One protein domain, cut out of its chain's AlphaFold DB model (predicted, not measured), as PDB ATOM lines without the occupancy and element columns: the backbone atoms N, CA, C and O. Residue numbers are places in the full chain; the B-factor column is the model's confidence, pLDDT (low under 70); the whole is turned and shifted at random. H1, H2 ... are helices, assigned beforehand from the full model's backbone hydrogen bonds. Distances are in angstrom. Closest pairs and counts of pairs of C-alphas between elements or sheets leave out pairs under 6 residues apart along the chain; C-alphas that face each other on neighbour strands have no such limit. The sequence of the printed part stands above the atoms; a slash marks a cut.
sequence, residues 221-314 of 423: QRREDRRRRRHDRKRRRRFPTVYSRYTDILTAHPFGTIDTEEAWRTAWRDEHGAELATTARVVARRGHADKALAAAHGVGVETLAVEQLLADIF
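AT A GLANCE: This is residues 221 to 314 of the 423 residues of an uncharacterized protein of Streptomyces varsoviensis (UniProt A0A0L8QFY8). Going from the first residue, you meet an open, extended run of helices with a group at each end: H2 and H3 pack together at a steep angle with H1 reaching away from them, and at the far end H4 and H5 make an L-shaped corner. The free ends stick out, residues 221 to 231 in H1 and 306 to 314 at the other end, of which 306 to 313 belong to H5. The printed part has 94 residues, with five named helices in the order H1 H2 H3 H4 H5 and no named strand, and its class is all helix. It is extended, with a radius of gyration of the C-alphas of 19.4 A, and its C-alphas span 55 by 28 by 28 A, only just elongated.

HOW THE PARTS SIT: Start with H1, residues 221 to 238, and H2, residues 240 to 252: they are close but not clearly touching, and their closest C-alphas, those of Arg 236 and Tyr 243, are 5.5 A apart. They run opposite ways at a steep tilt of 60 degrees. Go on to H3, residues 260 to 272, which touches H2, the closest C-alphas being those of Tyr 246 and Ala 267 at 5.0 A. These two run opposite ways at a steep tilt of 55 degrees. H4, residues 280 to 297, is close to H3 but not clearly touching it, with the C-alphas of His 272 and Ala 280 closest at 7.3 A. H3 and H4 run the same way at a steep tilt of 69 degrees, only just short of about perpendicular. H5, residues 301 to 313, touches H4 with residues 301 to 304 alone, against residues 290 to 294 of H4. Their closest C-alphas are those of Ala 294 and Val 301, 5.3 A apart, and their lines stand about perpendicular at 86 degrees. Among the pairs that are apart are H1 and H3, and H2 and H4. In H1, H2, H3, H4 and H5, every O i to N i+4 pair is within hydrogen-bond range.

IN THESE COORDINATES: Find C-alpha 221 at (219.277, 265.514, 337.164); from there H1 runs 25.4 A to C-alpha 238. H2 covers 18.4 A and H3 18.2 A. Look for C-alpha 280 at (244.673, 279.097, 313.895), where H4 begins its 25.8 A. H5 is 18.1 A long and ends at C-alpha 313, at (226.337, 275.445, 293.828).

THE WHOLE: The two C-alphas farthest apart are those of Phe 255 and Gly 298, at 56.8 A. The printed part has no cut. The links H1 to H2 and H4 to H5 are tight, those from H2 to H3 and H3 to H4 are short, and there is no long link. The mean pLDDT of the printed part is 93.0, and no printed residue is under 70.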
ATOM      1  N   GLN A 221     218.728 264.189 336.848       81.31
ATOM      2  CA  GLN A 221     219.277 265.514 337.164       81.31
ATOM      3  C   GLN A 221     220.630 265.422 337.878       81.31
ATOM      4  O   GLN A 221     221.584 266.074 337.475       81.31
ATOM      5  N   ARG A 222     220.785 264.524 338.862       80.94
ATOM      6  CA  ARG A 222     222.085 264.307 339.531       80.94
ATOM      7  C   ARG A 222     223.172 263.815 338.572       80.94
ATOM      8  O   ARG A 222     224.345 264.154 338.731       80.94
ATOM      9  N   ARG A 223     222.814 262.948 337.618       86.44
ATOM     10  CA  ARG A 223     223.751 262.448 336.603       86.44
ATOM     11  C   ARG A 223     224.157 263.570 335.654       86.44
ATOM     12  O   ARG A 223     225.333 263.640 335.309       86.44
ATOM     13  N   GLU A 224     223.213 264.427 335.291       86.94
ATOM     14  CA  GLU A 224     223.445 265.579 334.429       86.94
ATOM     15  C   GLU A 224     224.318 266.632 335.116       86.94
ATOM     16  O   GLU A 224     225.357 266.996 334.582       86.94
ATOM     17  N   ASP A 225     224.033 266.982 336.371       86.31
ATOM     18  CA  ASP A 225     224.885 267.869 337.174       86.31
ATOM     19  C   ASP A 225     226.324 267.337 337.281       86.31
ATOM     20  O   ASP A 225     227.299 268.075 337.145       86.31
ATOM     21  N   ARG A 226     226.487 266.022 337.493       91.62
ATOM     22  CA  ARG A 226     227.812 265.381 337.507       91.62
ATOM     23  C   ARG A 226     228.495 265.445 336.142       91.62
ATOM     24  O   ARG A 226     229.719 265.569 336.104       91.62
ATOM     25  N   ARG A 227     227.750 265.327 335.039       92.81
ATOM     26  CA  ARG A 227     228.281 265.473 333.675       92.81
ATOM     27  C   ARG A 227     228.725 266.907 333.419       92.81
ATOM     28  O   ARG A 227     229.869 267.073 333.011       92.81
ATOM     29  N   ARG A 228     227.909 267.902 333.777       90.81
ATOM     30  CA  ARG A 228     228.242 269.333 333.699       90.81
ATOM     31  C   ARG A 228     229.509 269.660 334.485       90.81
ATOM     32  O   ARG A 228     230.472 270.136 333.904       90.81
ATOM     33  N   ARG A 229     229.598 269.256 335.759       92.31
ATOM     34  CA  ARG A 229     230.813 269.449 336.584       92.31
ATOM     35  C   ARG A 229     232.057 268.784 335.991       92.31
ATOM     36  O   ARG A 229     233.157 269.320 336.071       92.31
ATOM     37  N   ARG A 230     231.912 267.582 335.419       96.38
ATOM     38  CA  ARG A 230     233.027 266.886 334.751       96.38
ATOM     39  C   ARG A 230     233.434 267.586 333.458       96.38
ATOM     40  O   ARG A 230     234.624 267.607 333.161       96.38
ATOM     41  N   HIS A 231     232.471 268.096 332.699       96.12
ATOM     42  CA  HIS A 231     232.705 268.854 331.476       96.12
ATOM     43  C   HIS A 231     233.443 270.159 331.784       96.12
ATOM     44  O   HIS A 231     234.510 270.396 331.227       96.12
ATOM     45  N   ASP A 232     232.967 270.902 332.779       95.81
ATOM     46  CA  ASP A 232     233.579 272.141 333.250       95.81
ATOM     47  C   ASP A 232     235.016 271.925 333.757       95.81
ATOM     48  O   ASP A 232     235.962 272.577 333.319       95.81
ATOM     49  N   ARG A 233     235.242 270.874 334.562       97.06
ATOM     50  CA  ARG A 233     236.597 270.491 334.998       97.06
ATOM     51  C   ARG A 233     237.526 270.161 333.825       97.06
ATOM     52  O   ARG A 233     238.732 270.376 333.928       97.06
ATOM     53  N   LYS A 234     237.004 269.593 332.732       97.75
ATOM     54  CA  LYS A 234     237.794 269.331 331.519       97.75
ATOM     55  C   LYS A 234     238.097 270.624 330.764       97.75
ATOM     56  O   LYS A 234     239.234 270.758 330.325       97.75
ATOM     57  N   ARG A 235     237.134 271.547 330.655       97.19
ATOM     58  CA  ARG A 235     237.328 272.886 330.075       97.19
ATOM     59  C   ARG A 235     238.457 273.624 330.788       97.19
ATOM     60  O   ARG A 235     239.466 273.908 330.154       97.19
ATOM     61  N   ARG A 236     238.369 273.750 332.119       97.69
ATOM     62  CA  ARG A 236     239.402 274.389 332.955       97.69
ATOM     63  C   ARG A 236     240.800 273.794 332.766       97.69
ATOM     64  O   ARG A 236     241.787 274.513 332.788       97.69
ATOM     65  N   ARG A 237     240.895 272.469 332.615       97.94
ATOM     66  CA  ARG A 237     242.183 271.771 332.453       97.94
ATOM     67  C   ARG A 237     242.772 271.884 331.051       97.94
ATOM     68  O   ARG A 237     243.986 271.876 330.926       97.94
ATOM     69  N   ARG A 238     241.935 271.874 330.010       97.19
ATOM     70  CA  ARG A 238     242.395 271.838 328.611       97.19
ATOM     71  C   ARG A 238     242.573 273.222 328.004       97.19
ATOM     72  O   ARG A 238     243.416 273.370 327.133       97.19
ATOM     73  N   PHE A 239     241.784 274.190 328.453       97.44
ATOM     74  CA  PHE A 239     241.740 275.540 327.901       97.44
ATOM     75  C   PHE A 239     241.755 276.554 329.055       97.44
ATOM     76  O   PHE A 239     240.727 277.164 329.345       97.44
ATOM     77  N   PRO A 240     242.877 276.673 329.792       97.94
ATOM     78  CA  PRO A 240     242.940 277.515 330.982       97.94
ATOM     79  C   PRO A 240     242.737 279.006 330.670       97.94
ATOM     80  O   PRO A 240     242.035 279.667 331.428       97.94
ATOM     81  N   THR A 241     243.269 279.514 329.550       98.00
ATOM     82  CA  THR A 241     243.115 280.924 329.141       98.00
ATOM     83  C   THR A 241     241.667 281.246 328.774       98.00
ATOM     84  O   THR A 241     241.056 282.110 329.398       98.00
ATOM     85  N   VAL A 242     241.057 280.439 327.895       98.06
ATOM     86  CA  VAL A 242     239.621 280.529 327.561       98.06
ATOM     87  C   VAL A 242     238.746 280.428 328.814       98.06
ATOM     88  O   VAL A 242     237.763 281.150 328.943       98.06
ATOM     89  N   TYR A 243     239.093 279.551 329.765       98.19
ATOM     90  CA  TYR A 243     238.339 279.415 331.014       98.19
ATOM     91  C   TYR A 243     238.431 280.653 331.904       98.19
ATOM     92  O   TYR A 243     237.413 281.028 332.477       98.19
ATOM     93  N   SER A 244     239.601 281.293 331.992       98.38
ATOM     94  CA  SER A 244     239.755 282.566 332.710       98.38
ATOM     95  C   SER A 244     238.865 283.643 332.095       98.38
ATOM     96  O   SER A 244     238.054 284.251 332.790       98.38
ATOM     97  N   ARG A 245     238.918 283.798 330.767       98.25
ATOM     98  CA  ARG A 245     238.085 284.779 330.066       98.25
ATOM     99  C   ARG A 245     236.589 284.492 330.228       98.25
ATOM    100  O   ARG A 245     235.801 285.401 330.454       98.25
ATOM    101  N   TYR A 246     236.197 283.220 330.175       98.25
ATOM    102  CA  TYR A 246     234.832 282.771 330.448       98.25
ATOM    103  C   TYR A 246     234.354 283.165 331.852       98.25
ATOM    104  O   TYR A 246     233.224 283.632 332.001       98.25
ATOM    105  N   THR A 247     235.195 283.005 332.881       97.75
ATOM    106  CA  THR A 247     234.840 283.423 334.243       97.75
ATOM    107  C   THR A 247     234.742 284.939 334.383       97.75
ATOM    108  O   THR A 247     233.850 285.406 335.092       97.75
ATOM    109  N   ASP A 248     235.581 285.698 333.675       98.25
ATOM    110  CA  ASP A 248     235.518 287.163 333.666       98.25
ATOM    111  C   ASP A 248     234.203 287.646 333.043       98.25
ATOM    112  O   ASP A 248     233.507 288.468 333.638       98.25
ATOM    113  N   ILE A 249     233.802 287.064 331.905       97.69
ATOM    114  CA  ILE A 249     232.518 287.360 331.249       97.69
ATOM    115  C   ILE A 249     231.352 287.051 332.198       97.69
ATOM    116  O   ILE A 249     230.498 287.903 332.424       97.69
ATOM    117  N   LEU A 250     231.319 285.865 332.814       97.25
ATOM    118  CA  LEU A 250     230.246 285.513 333.754       97.25
ATOM    119  C   LEU A 250     230.168 286.437 334.977       97.25
ATOM    120  O   LEU A 250     229.085 286.603 335.529       97.25
ATOM    121  N   THR A 251     231.300 286.990 335.412       97.38
ATOM    122  CA  THR A 251     231.367 287.881 336.580       97.38
ATOM    123  C   THR A 251     230.993 289.319 336.218       97.38
ATOM    124  O   THR A 251     230.407 290.017 337.040       97.38
ATOM    125  N   ALA A 252     231.302 289.757 334.996       97.94
ATOM    126  CA  ALA A 252     230.958 291.088 334.498       97.94
ATOM    127  C   ALA A 252     229.457 291.247 334.197       97.94
ATOM    128  O   ALA A 252     228.913 292.344 334.324       97.94
ATOM    129  N   HIS A 253     228.775 290.166 333.808       97.00
ATOM    130  CA  HIS A 253     227.337 290.179 333.539       97.00
ATOM    131  C   HIS A 253     226.499 289.986 334.821       97.00
ATOM    132  O   HIS A 253     226.872 289.189 335.685       97.00
ATOM    133  N   PRO A 254     225.322 290.635 334.954       96.88
ATOM    134  CA  PRO A 254     224.425 290.381 336.078       96.88
ATOM    135  C   PRO A 254     224.027 288.901 336.164       96.88
ATOM    136  O   PRO A 254     223.806 288.240 335.143       96.88
ATOM    137  N   PHE A 255     223.916 288.373 337.386       94.69
ATOM    138  CA  PHE A 255     223.703 286.943 337.615       94.69
ATOM    139  C   PHE A 255     222.478 286.406 336.855       94.69
ATOM    140  O   PHE A 255     221.355 286.864 337.057       94.69
ATOM    141  N   GLY A 256     222.702 285.402 336.003       92.06
ATOM    142  CA  GLY A 256     221.650 284.718 335.244       92.06
ATOM    143  C   GLY A 256     221.227 285.389 333.934       92.06
ATOM    144  O   GLY A 256     220.324 284.874 333.284       92.06
ATOM    145  N   THR A 257     221.861 286.496 333.531       96.19
ATOM    146  CA  THR A 257     221.546 287.177 332.259       96.19
ATOM    147  C   THR A 257     222.172 286.513 331.034       96.19
ATOM    148  O   THR A 257     221.571 286.543 329.967       96.19
ATOM    149  N   ILE A 258     223.341 285.883 331.186       97.00
ATOM    150  CA  ILE A 258     224.041 285.165 330.113       97.00
ATOM    151  C   ILE A 258     224.077 283.661 330.399       97.00
ATOM    152  O   ILE A 258     224.298 283.232 331.539       97.00
ATOM    153  N   ASP A 259     223.870 282.844 329.365       96.56
ATOM    154  CA  ASP A 259     224.017 281.396 329.489       96.56
ATOM    155  C   ASP A 259     225.496 280.977 329.543       96.56
ATOM    156  O   ASP A 259     226.378 281.560 328.911       96.56
ATOM    157  N   THR A 260     225.769 279.896 330.272       95.50
ATOM    158  CA  THR A 260     227.126 279.351 330.418       95.50
ATOM    159  C   THR A 260     227.761 278.910 329.095       95.50
ATOM    160  O   THR A 260     228.976 279.026 328.937       95.50
ATOM    161  N   GLU A 261     226.989 278.407 328.127       96.25
ATOM    162  CA  GLU A 261     227.538 277.995 326.830       96.25
ATOM    163  C   GLU A 261     227.792 279.192 325.908       96.25
ATOM    164  O   GLU A 261     228.749 279.180 325.133       96.25
ATOM    165  N   GLU A 262     226.981 280.242 326.025       97.38
ATOM    166  CA  GLU A 262     227.183 281.500 325.308       97.38
ATOM    167  C   GLU A 262     228.431 282.230 325.809       97.38
ATOM    168  O   GLU A 262     229.310 282.542 325.008       97.38
ATOM    169  N   ALA A 263     228.581 282.382 327.128       97.69
ATOM    170  CA  ALA A 263     229.784 282.962 327.722       97.69
ATOM    171  C   ALA A 263     231.053 282.191 327.311       97.69
ATOM    172  O   ALA A 263     232.087 282.793 327.023       97.69
ATOM    173  N   TRP A 264     230.984 280.853 327.236       97.94
ATOM    174  CA  TRP A 264     232.105 280.028 326.774       97.94
ATOM    175  C   TRP A 264     232.426 280.250 325.288       97.94
ATOM    176  O   TRP A 264     233.597 280.274 324.912       97.94
ATOM    177  N   ARG A 265     231.407 280.414 324.432       98.00
ATOM    178  CA  ARG A 265     231.586 280.728 323.005       98.00
ATOM    179  C   ARG A 265     232.245 282.090 322.815       98.00
ATOM    180  O   ARG A 265     233.188 282.186 322.036       98.00
ATOM    181  N   THR A 266     231.782 283.107 323.535       97.94
ATOM    182  CA  THR A 266     232.361 284.454 323.485       97.94
ATOM    183  C   THR A 266     233.808 284.432 323.961       97.94
ATOM    184  O   THR A 266     234.681 284.897 323.242       97.94
ATOM    185  N   ALA A 267     234.097 283.768 325.086       98.19
ATOM    186  CA  ALA A 267     235.469 283.601 325.564       98.19
ATOM    187  C   ALA A 267     236.378 282.897 324.543       98.19
ATOM    188  O   ALA A 267     237.541 283.257 324.393       98.19
ATOM    189  N   TRP A 268     235.854 281.891 323.832       98.19
ATOM    190  CA  TRP A 268     236.594 281.211 322.770       98.19
ATOM    191  C   TRP A 268     236.900 282.151 321.602       98.19
ATOM    192  O   TRP A 268     238.015 282.135 321.085       98.19
ATOM    193  N   ARG A 269     235.921 282.963 321.190       97.94
ATOM    194  CA  ARG A 269     236.090 283.930 320.105       97.94
ATOM    195  C   ARG A 269     237.069 285.040 320.487       97.94
ATOM    196  O   ARG A 269     237.911 285.366 319.662       97.94
ATOM    197  N   ASP A 270     237.011 285.546 321.715       97.88
ATOM    198  CA  ASP A 270     237.953 286.551 322.225       97.88
ATOM    199  C   ASP A 270     239.402 286.027 322.201       97.88
ATOM    200  O   ASP A 270     240.311 286.733 321.776       97.88
ATOM    201  N   GLU A 271     239.618 284.773 322.613       97.94
ATOM    202  CA  GLU A 271     240.961 284.178 322.712       97.94
ATOM    203  C   GLU A 271     241.522 283.702 321.360       97.94
ATOM    204  O   GLU A 271     242.730 283.740 321.121       97.94
ATOM    205  N   HIS A 272     240.670 283.176 320.477       96.81
ATOM    206  CA  HIS A 272     241.110 282.513 319.243       96.81
ATOM    207  C   HIS A 272     240.703 283.232 317.956       96.81
ATOM    208  O   HIS A 272     241.120 282.796 316.881       96.81
ATOM    209  N   GLY A 273     239.891 284.287 318.036       95.50
ATOM    210  CA  GLY A 273     239.396 285.043 316.882       95.50
ATOM    211  C   GLY A 273     238.495 284.237 315.941       95.50
ATOM    212  O   GLY A 273     238.320 284.615 314.788       95.50
ATOM    213  N   ALA A 274     237.961 283.097 316.387       95.06
ATOM    214  CA  ALA A 274     237.241 282.152 315.538       95.06
ATOM    215  C   ALA A 274     236.077 281.472 316.275       95.06
ATOM    216  O   ALA A 274     235.925 281.586 317.491       95.06
ATOM    217  N   GLU A 275     235.261 280.731 315.524       94.81
ATOM    218  CA  GLU A 275     234.183 279.908 316.077       94.81
ATOM    219  C   GLU A 275     234.699 278.759 316.959       94.81
ATOM    220  O   GLU A 275     235.849 278.317 316.859       94.81
ATOM    221  N   LEU A 276     233.811 278.230 317.809       95.50
ATOM    222  CA  LEU A 276     234.103 277.124 318.729       95.50
ATOM    223  C   LEU A 276     234.828 275.957 318.040       95.50
ATOM    224  O   LEU A 276     234.456 275.518 316.955       95.50
ATOM    225  N   ALA A 277     235.849 275.423 318.718       93.00
ATOM    226  CA  ALA A 277     236.739 274.357 318.239       93.00
ATOM    227  C   ALA A 277     237.617 274.708 317.021       93.00
ATOM    228  O   ALA A 277     238.456 273.891 316.629       93.00
ATOM    229  N   THR A 278     237.500 275.916 316.470       94.94
ATOM    230  CA  THR A 278     238.396 276.425 315.432       94.94
ATOM    231  C   THR A 278     239.497 277.243 316.089       94.94
ATOM    232  O   THR A 278     239.240 278.124 316.904       94.94
ATOM    233  N   THR A 279     240.743 276.915 315.763       94.56
ATOM    234  CA  THR A 279     241.929 277.677 316.163       94.56
ATOM    235  C   THR A 279     242.797 277.895 314.936       94.56
ATOM    236  O   THR A 279     242.692 277.127 313.973       94.56
ATOM    237  N   ALA A 280     243.710 278.867 314.976       93.75
ATOM    238  CA  ALA A 280     244.673 279.097 313.895       93.75
ATOM    239  C   ALA A 280     245.395 277.799 313.473       93.75
ATOM    240  O   ALA A 280     245.537 277.508 312.290       93.75
ATOM    241  N   ARG A 281     245.745 276.935 314.438       94.31
ATOM    242  CA  ARG A 281     246.368 275.627 314.168       94.31
ATOM    243  C   ARG A 281     245.437 274.635 313.462       94.31
ATOM    244  O   ARG A 281     245.910 273.759 312.742       94.31
ATOM    245  N   VAL A 282     244.132 274.676 313.727       94.25
ATOM    246  CA  VAL A 282     243.156 273.835 313.012       94.25
ATOM    247  C   VAL A 282     242.992 274.335 311.581       94.25
ATOM    248  O   VAL A 282     243.047 273.518 310.670       94.25
ATOM    249  N   VAL A 283     242.870 275.651 311.386       93.44
ATOM    250  CA  VAL A 283     242.775 276.272 310.054       93.44
ATOM    251  C   VAL A 283     244.029 275.983 309.229       93.44
ATOM    252  O   VAL A 283     243.915 275.465 308.124       93.44
ATOM    253  N   ALA A 284     245.220 276.184 309.795       93.44
ATOM    254  CA  ALA A 284     246.478 275.864 309.125       93.44
ATOM    255  C   ALA A 284     246.563 274.379 308.739       93.44
ATOM    256  O   ALA A 284     246.938 274.048 307.619       93.44
ATOM    257  N   ARG A 285     246.168 273.463 309.638       94.56
ATOM    258  CA  ARG A 285     246.148 272.021 309.334       94.56
ATOM    259  C   ARG A 285     245.168 271.655 308.225       94.56
ATOM    260  O   ARG A 285     245.496 270.770 307.448       94.56
ATOM    261  N   ARG A 286     244.004 272.310 308.159       92.19
ATOM    262  CA  ARG A 286     243.069 272.143 307.038       92.19
ATOM    263  C   ARG A 286     243.721 272.602 305.740       92.19
ATOM    264  O   ARG A 286     243.879 271.779 304.858       92.19
ATOM    265  N   GLY A 287     244.281 273.811 305.709       91.75
ATOM    266  CA  GLY A 287     244.991 274.306 304.525       91.75
ATOM    267  C   GLY A 287     246.161 273.415 304.079       91.75
ATOM    268  O   GLY A 287     246.386 273.244 302.887       91.75
ATOM    269  N   HIS A 288     246.899 272.798 305.010       91.94
ATOM    270  CA  HIS A 288     247.918 271.799 304.664       91.94
ATOM    271  C   HIS A 288     247.321 270.509 304.091       91.94
ATOM    272  O   HIS A 288     247.901 269.938 303.171       91.94
ATOM    273  N   ALA A 289     246.193 270.046 304.629       91.00
ATOM    274  CA  ALA A 289     245.496 268.874 304.110       91.00
ATOM    275  C   ALA A 289     244.935 269.141 302.705       91.00
ATOM    276  O   ALA A 289     245.111 268.306 301.825       91.00
ATOM    277  N   ASP A 290     244.360 270.322 302.478       86.44
ATOM    278  CA  ASP A 290     243.816 270.739 301.182       86.44
ATOM    279  C   ASP A 290     244.932 270.843 300.133       86.44
ATOM    280  O   ASP A 290     244.800 270.334 299.024       86.44
ATOM    281  N   LYS A 291     246.094 271.395 300.513       88.12
ATOM    282  CA  LYS A 291     247.306 271.391 299.675       88.12
ATOM    283  C   LYS A 291     247.784 269.982 299.330       88.12
ATOM    284  O   LYS A 291     248.160 269.730 298.190       88.12
ATOM    285  N   ALA A 292     247.785 269.068 300.299       89.69
ATOM    286  CA  ALA A 292     248.184 267.683 300.067       89.69
ATOM    287  C   ALA A 292     247.199 266.954 299.139       89.69
ATOM    288  O   ALA A 292     247.624 266.180 298.284       89.69
ATOM    289  N   LEU A 293     245.900 267.232 299.279       85.19
ATOM    290  CA  LEU A 293     244.859 266.704 298.403       85.19
ATOM    291  C   LEU A 293     245.027 267.237 296.972       85.19
ATOM    292  O   LEU A 293     245.061 266.447 296.035       85.19
ATOM    293  N   ALA A 294     245.227 268.549 296.810       85.06
ATOM    294  CA  ALA A 294     245.491 269.189 295.518       85.06
ATOM    295  C   ALA A 294     246.696 268.563 294.806       85.06
ATOM    296  O   ALA A 294     246.594 268.132 293.657       85.06
ATOM    297  N   ALA A 295     247.805 268.396 295.534       89.31
ATOM    298  CA  ALA A 295     249.001 267.738 295.021       89.31
ATOM    299  C   ALA A 295     248.741 266.284 294.587       89.31
ATOM    300  O   ALA A 295     249.237 265.864 293.545       89.31
ATOM    301  N   ALA A 296     247.941 265.524 295.344       90.56
ATOM    302  CA  ALA A 296     247.594 264.143 294.999       90.56
ATOM    303  C   ALA A 296     246.725 264.038 293.732       90.56
ATOM    304  O   ALA A 296     246.832 263.055 293.002       90.56
ATOM    305  N   HIS A 297     245.894 265.045 293.461       88.88
ATOM    306  CA  HIS A 297     245.065 265.126 292.256       88.88
ATOM    307  C   HIS A 297     245.765 265.803 291.066       88.88
ATOM    308  O   HIS A 297     245.193 265.859 289.982       88.88
ATOM    309  N   GLY A 298     246.995 266.301 291.244       91.62
ATOM    310  CA  GLY A 298     247.738 266.997 290.193       91.62
ATOM    311  C   GLY A 298     247.122 268.338 289.779       91.62
ATOM    312  O   GLY A 298     247.370 268.802 288.670       91.62
ATOM    313  N   VAL A 299     246.319 268.958 290.648       90.50
ATOM    314  CA  VAL A 299     245.629 270.233 290.391       90.50
ATOM    315  C   VAL A 299     246.039 271.295 291.414       90.50
ATOM    316  O   VAL A 299     246.552 270.980 292.489       90.50
ATOM    317  N   GLY A 300     245.823 272.573 291.089       88.50
ATOM    318  CA  GLY A 300     246.006 273.674 292.039       88.50
ATOM    319  C   GLY A 300     244.981 273.626 293.178       88.50
ATOM    320  O   GLY A 300     243.895 273.059 293.034       88.50
ATOM    321  N   VAL A 301     245.302 274.244 294.319       83.00
ATOM    322  CA  VAL A 301     244.370 274.327 295.465       83.00
ATOM    323  C   VAL A 301     243.148 275.162 295.093       83.00
ATOM    324  O   VAL A 301     242.031 274.855 295.494       83.00
ATOM    325  N   GLU A 302     243.365 276.191 294.282       88.12
ATOM    326  CA  GLU A 302     242.347 277.065 293.717       88.12
ATOM    327  C   GLU A 302     241.390 276.270 292.827       88.12
ATOM    328  O   GLU A 302     240.182 276.460 292.911       88.12
ATOM    329  N   THR A 303     241.910 275.327 292.034       85.94
ATOM    330  CA  THR A 303     241.095 274.452 291.185       85.94
ATOM    331  C   THR A 303     240.203 273.548 292.026       85.94
ATOM    332  O   THR A 303     239.006 273.501 291.772       85.94
ATOM    333  N   LEU A 304     240.734 272.905 293.076       80.50
ATOM    334  CA  LEU A 304     239.899 272.109 293.988       80.50
ATOM    335  C   LEU A 304     238.866 272.961 294.728       80.50
ATOM    336  O   LEU A 304     237.735 272.521 294.907       80.50
ATOM    337  N   ALA A 305     239.234 274.171 295.154       83.19
ATOM    338  CA  ALA A 305     238.308 275.070 295.832       83.19
ATOM    339  C   ALA A 305     237.169 275.513 294.903       83.19
ATOM    340  O   ALA A 305     236.015 275.550 295.325       83.19
ATOM    341  N   VAL A 306     237.479 275.808 293.635       89.06
ATOM    342  CA  VAL A 306     236.480 276.133 292.610       89.06
ATOM    343  C   VAL A 306     235.626 274.913 292.281       89.06
ATOM    344  O   VAL A 306     234.413 275.052 292.239       89.06
ATOM    345  N   GLU A 307     236.202 273.722 292.111       83.56
ATOM    346  CA  GLU A 307     235.422 272.500 291.869       83.56
ATOM    347  C   GLU A 307     234.502 272.162 293.041       83.56
ATOM    348  O   GLU A 307     233.351 271.792 292.827       83.56
ATOM    349  N   GLN A 308     234.962 272.345 294.280       84.62
ATOM    350  CA  GLN A 308     234.131 272.139 295.460       84.62
ATOM    351  C   GLN A 308     233.016 273.185 295.555       84.62
ATOM    352  O   GLN A 308     231.871 272.830 295.823       84.62
ATOM    353  N   LEU A 309     233.317 274.458 295.277       89.06
ATOM    354  CA  LEU A 309     232.309 275.516 295.210       89.06
ATOM    355  C   LEU A 309     231.283 275.240 294.102       89.06
ATOM    356  O   LEU A 309     230.086 275.401 294.320       89.06
ATOM    357  N   LEU A 310     231.737 274.801 292.926       86.88
ATOM    358  CA  LEU A 310     230.868 274.420 291.816       86.88
ATOM    359  C   LEU A 310     230.028 273.193 292.167       86.88
ATOM    360  O   LEU A 310     228.860 273.174 291.813       86.88
ATOM    361  N   ALA A 311     230.560 272.211 292.893       85.31
ATOM    362  CA  ALA A 311     229.788 271.061 293.360       85.31
ATOM    363  C   ALA A 311     228.728 271.445 294.409       85.31
ATOM    364  O   ALA A 311     227.643 270.865 294.417       85.31
ATOM    365  N   ASP A 312     229.012 272.429 295.270       84.50
ATOM    366  CA  ASP A 312     228.053 272.945 296.256       84.50
ATOM    367  C   ASP A 312     226.952 273.803 295.599       84.50
ATOM    368  O   ASP A 312     225.791 273.731 296.008       84.50
ATOM    369  N   ILE A 313     227.292 274.604 294.579       90.38
ATOM    370  CA  ILE A 313     226.337 275.445 293.828       90.38
ATOM    371  C   ILE A 313     225.531 274.614 292.818       90.38
ATOM    372  O   ILE A 313     224.330 274.829 292.659       90.38
ATOM    373  N   PHE A 314     226.184 273.660 292.154       85.31
ATOM    374  CA  PHE A 314     225.621 272.762 291.147       85.31
ATOM    375  C   PHE A 314     225.720 271.311 291.630       85.31
ATOM    376  O   PHE A 314     226.524 270.529 291.107       85.31
TER     377      PHE A 314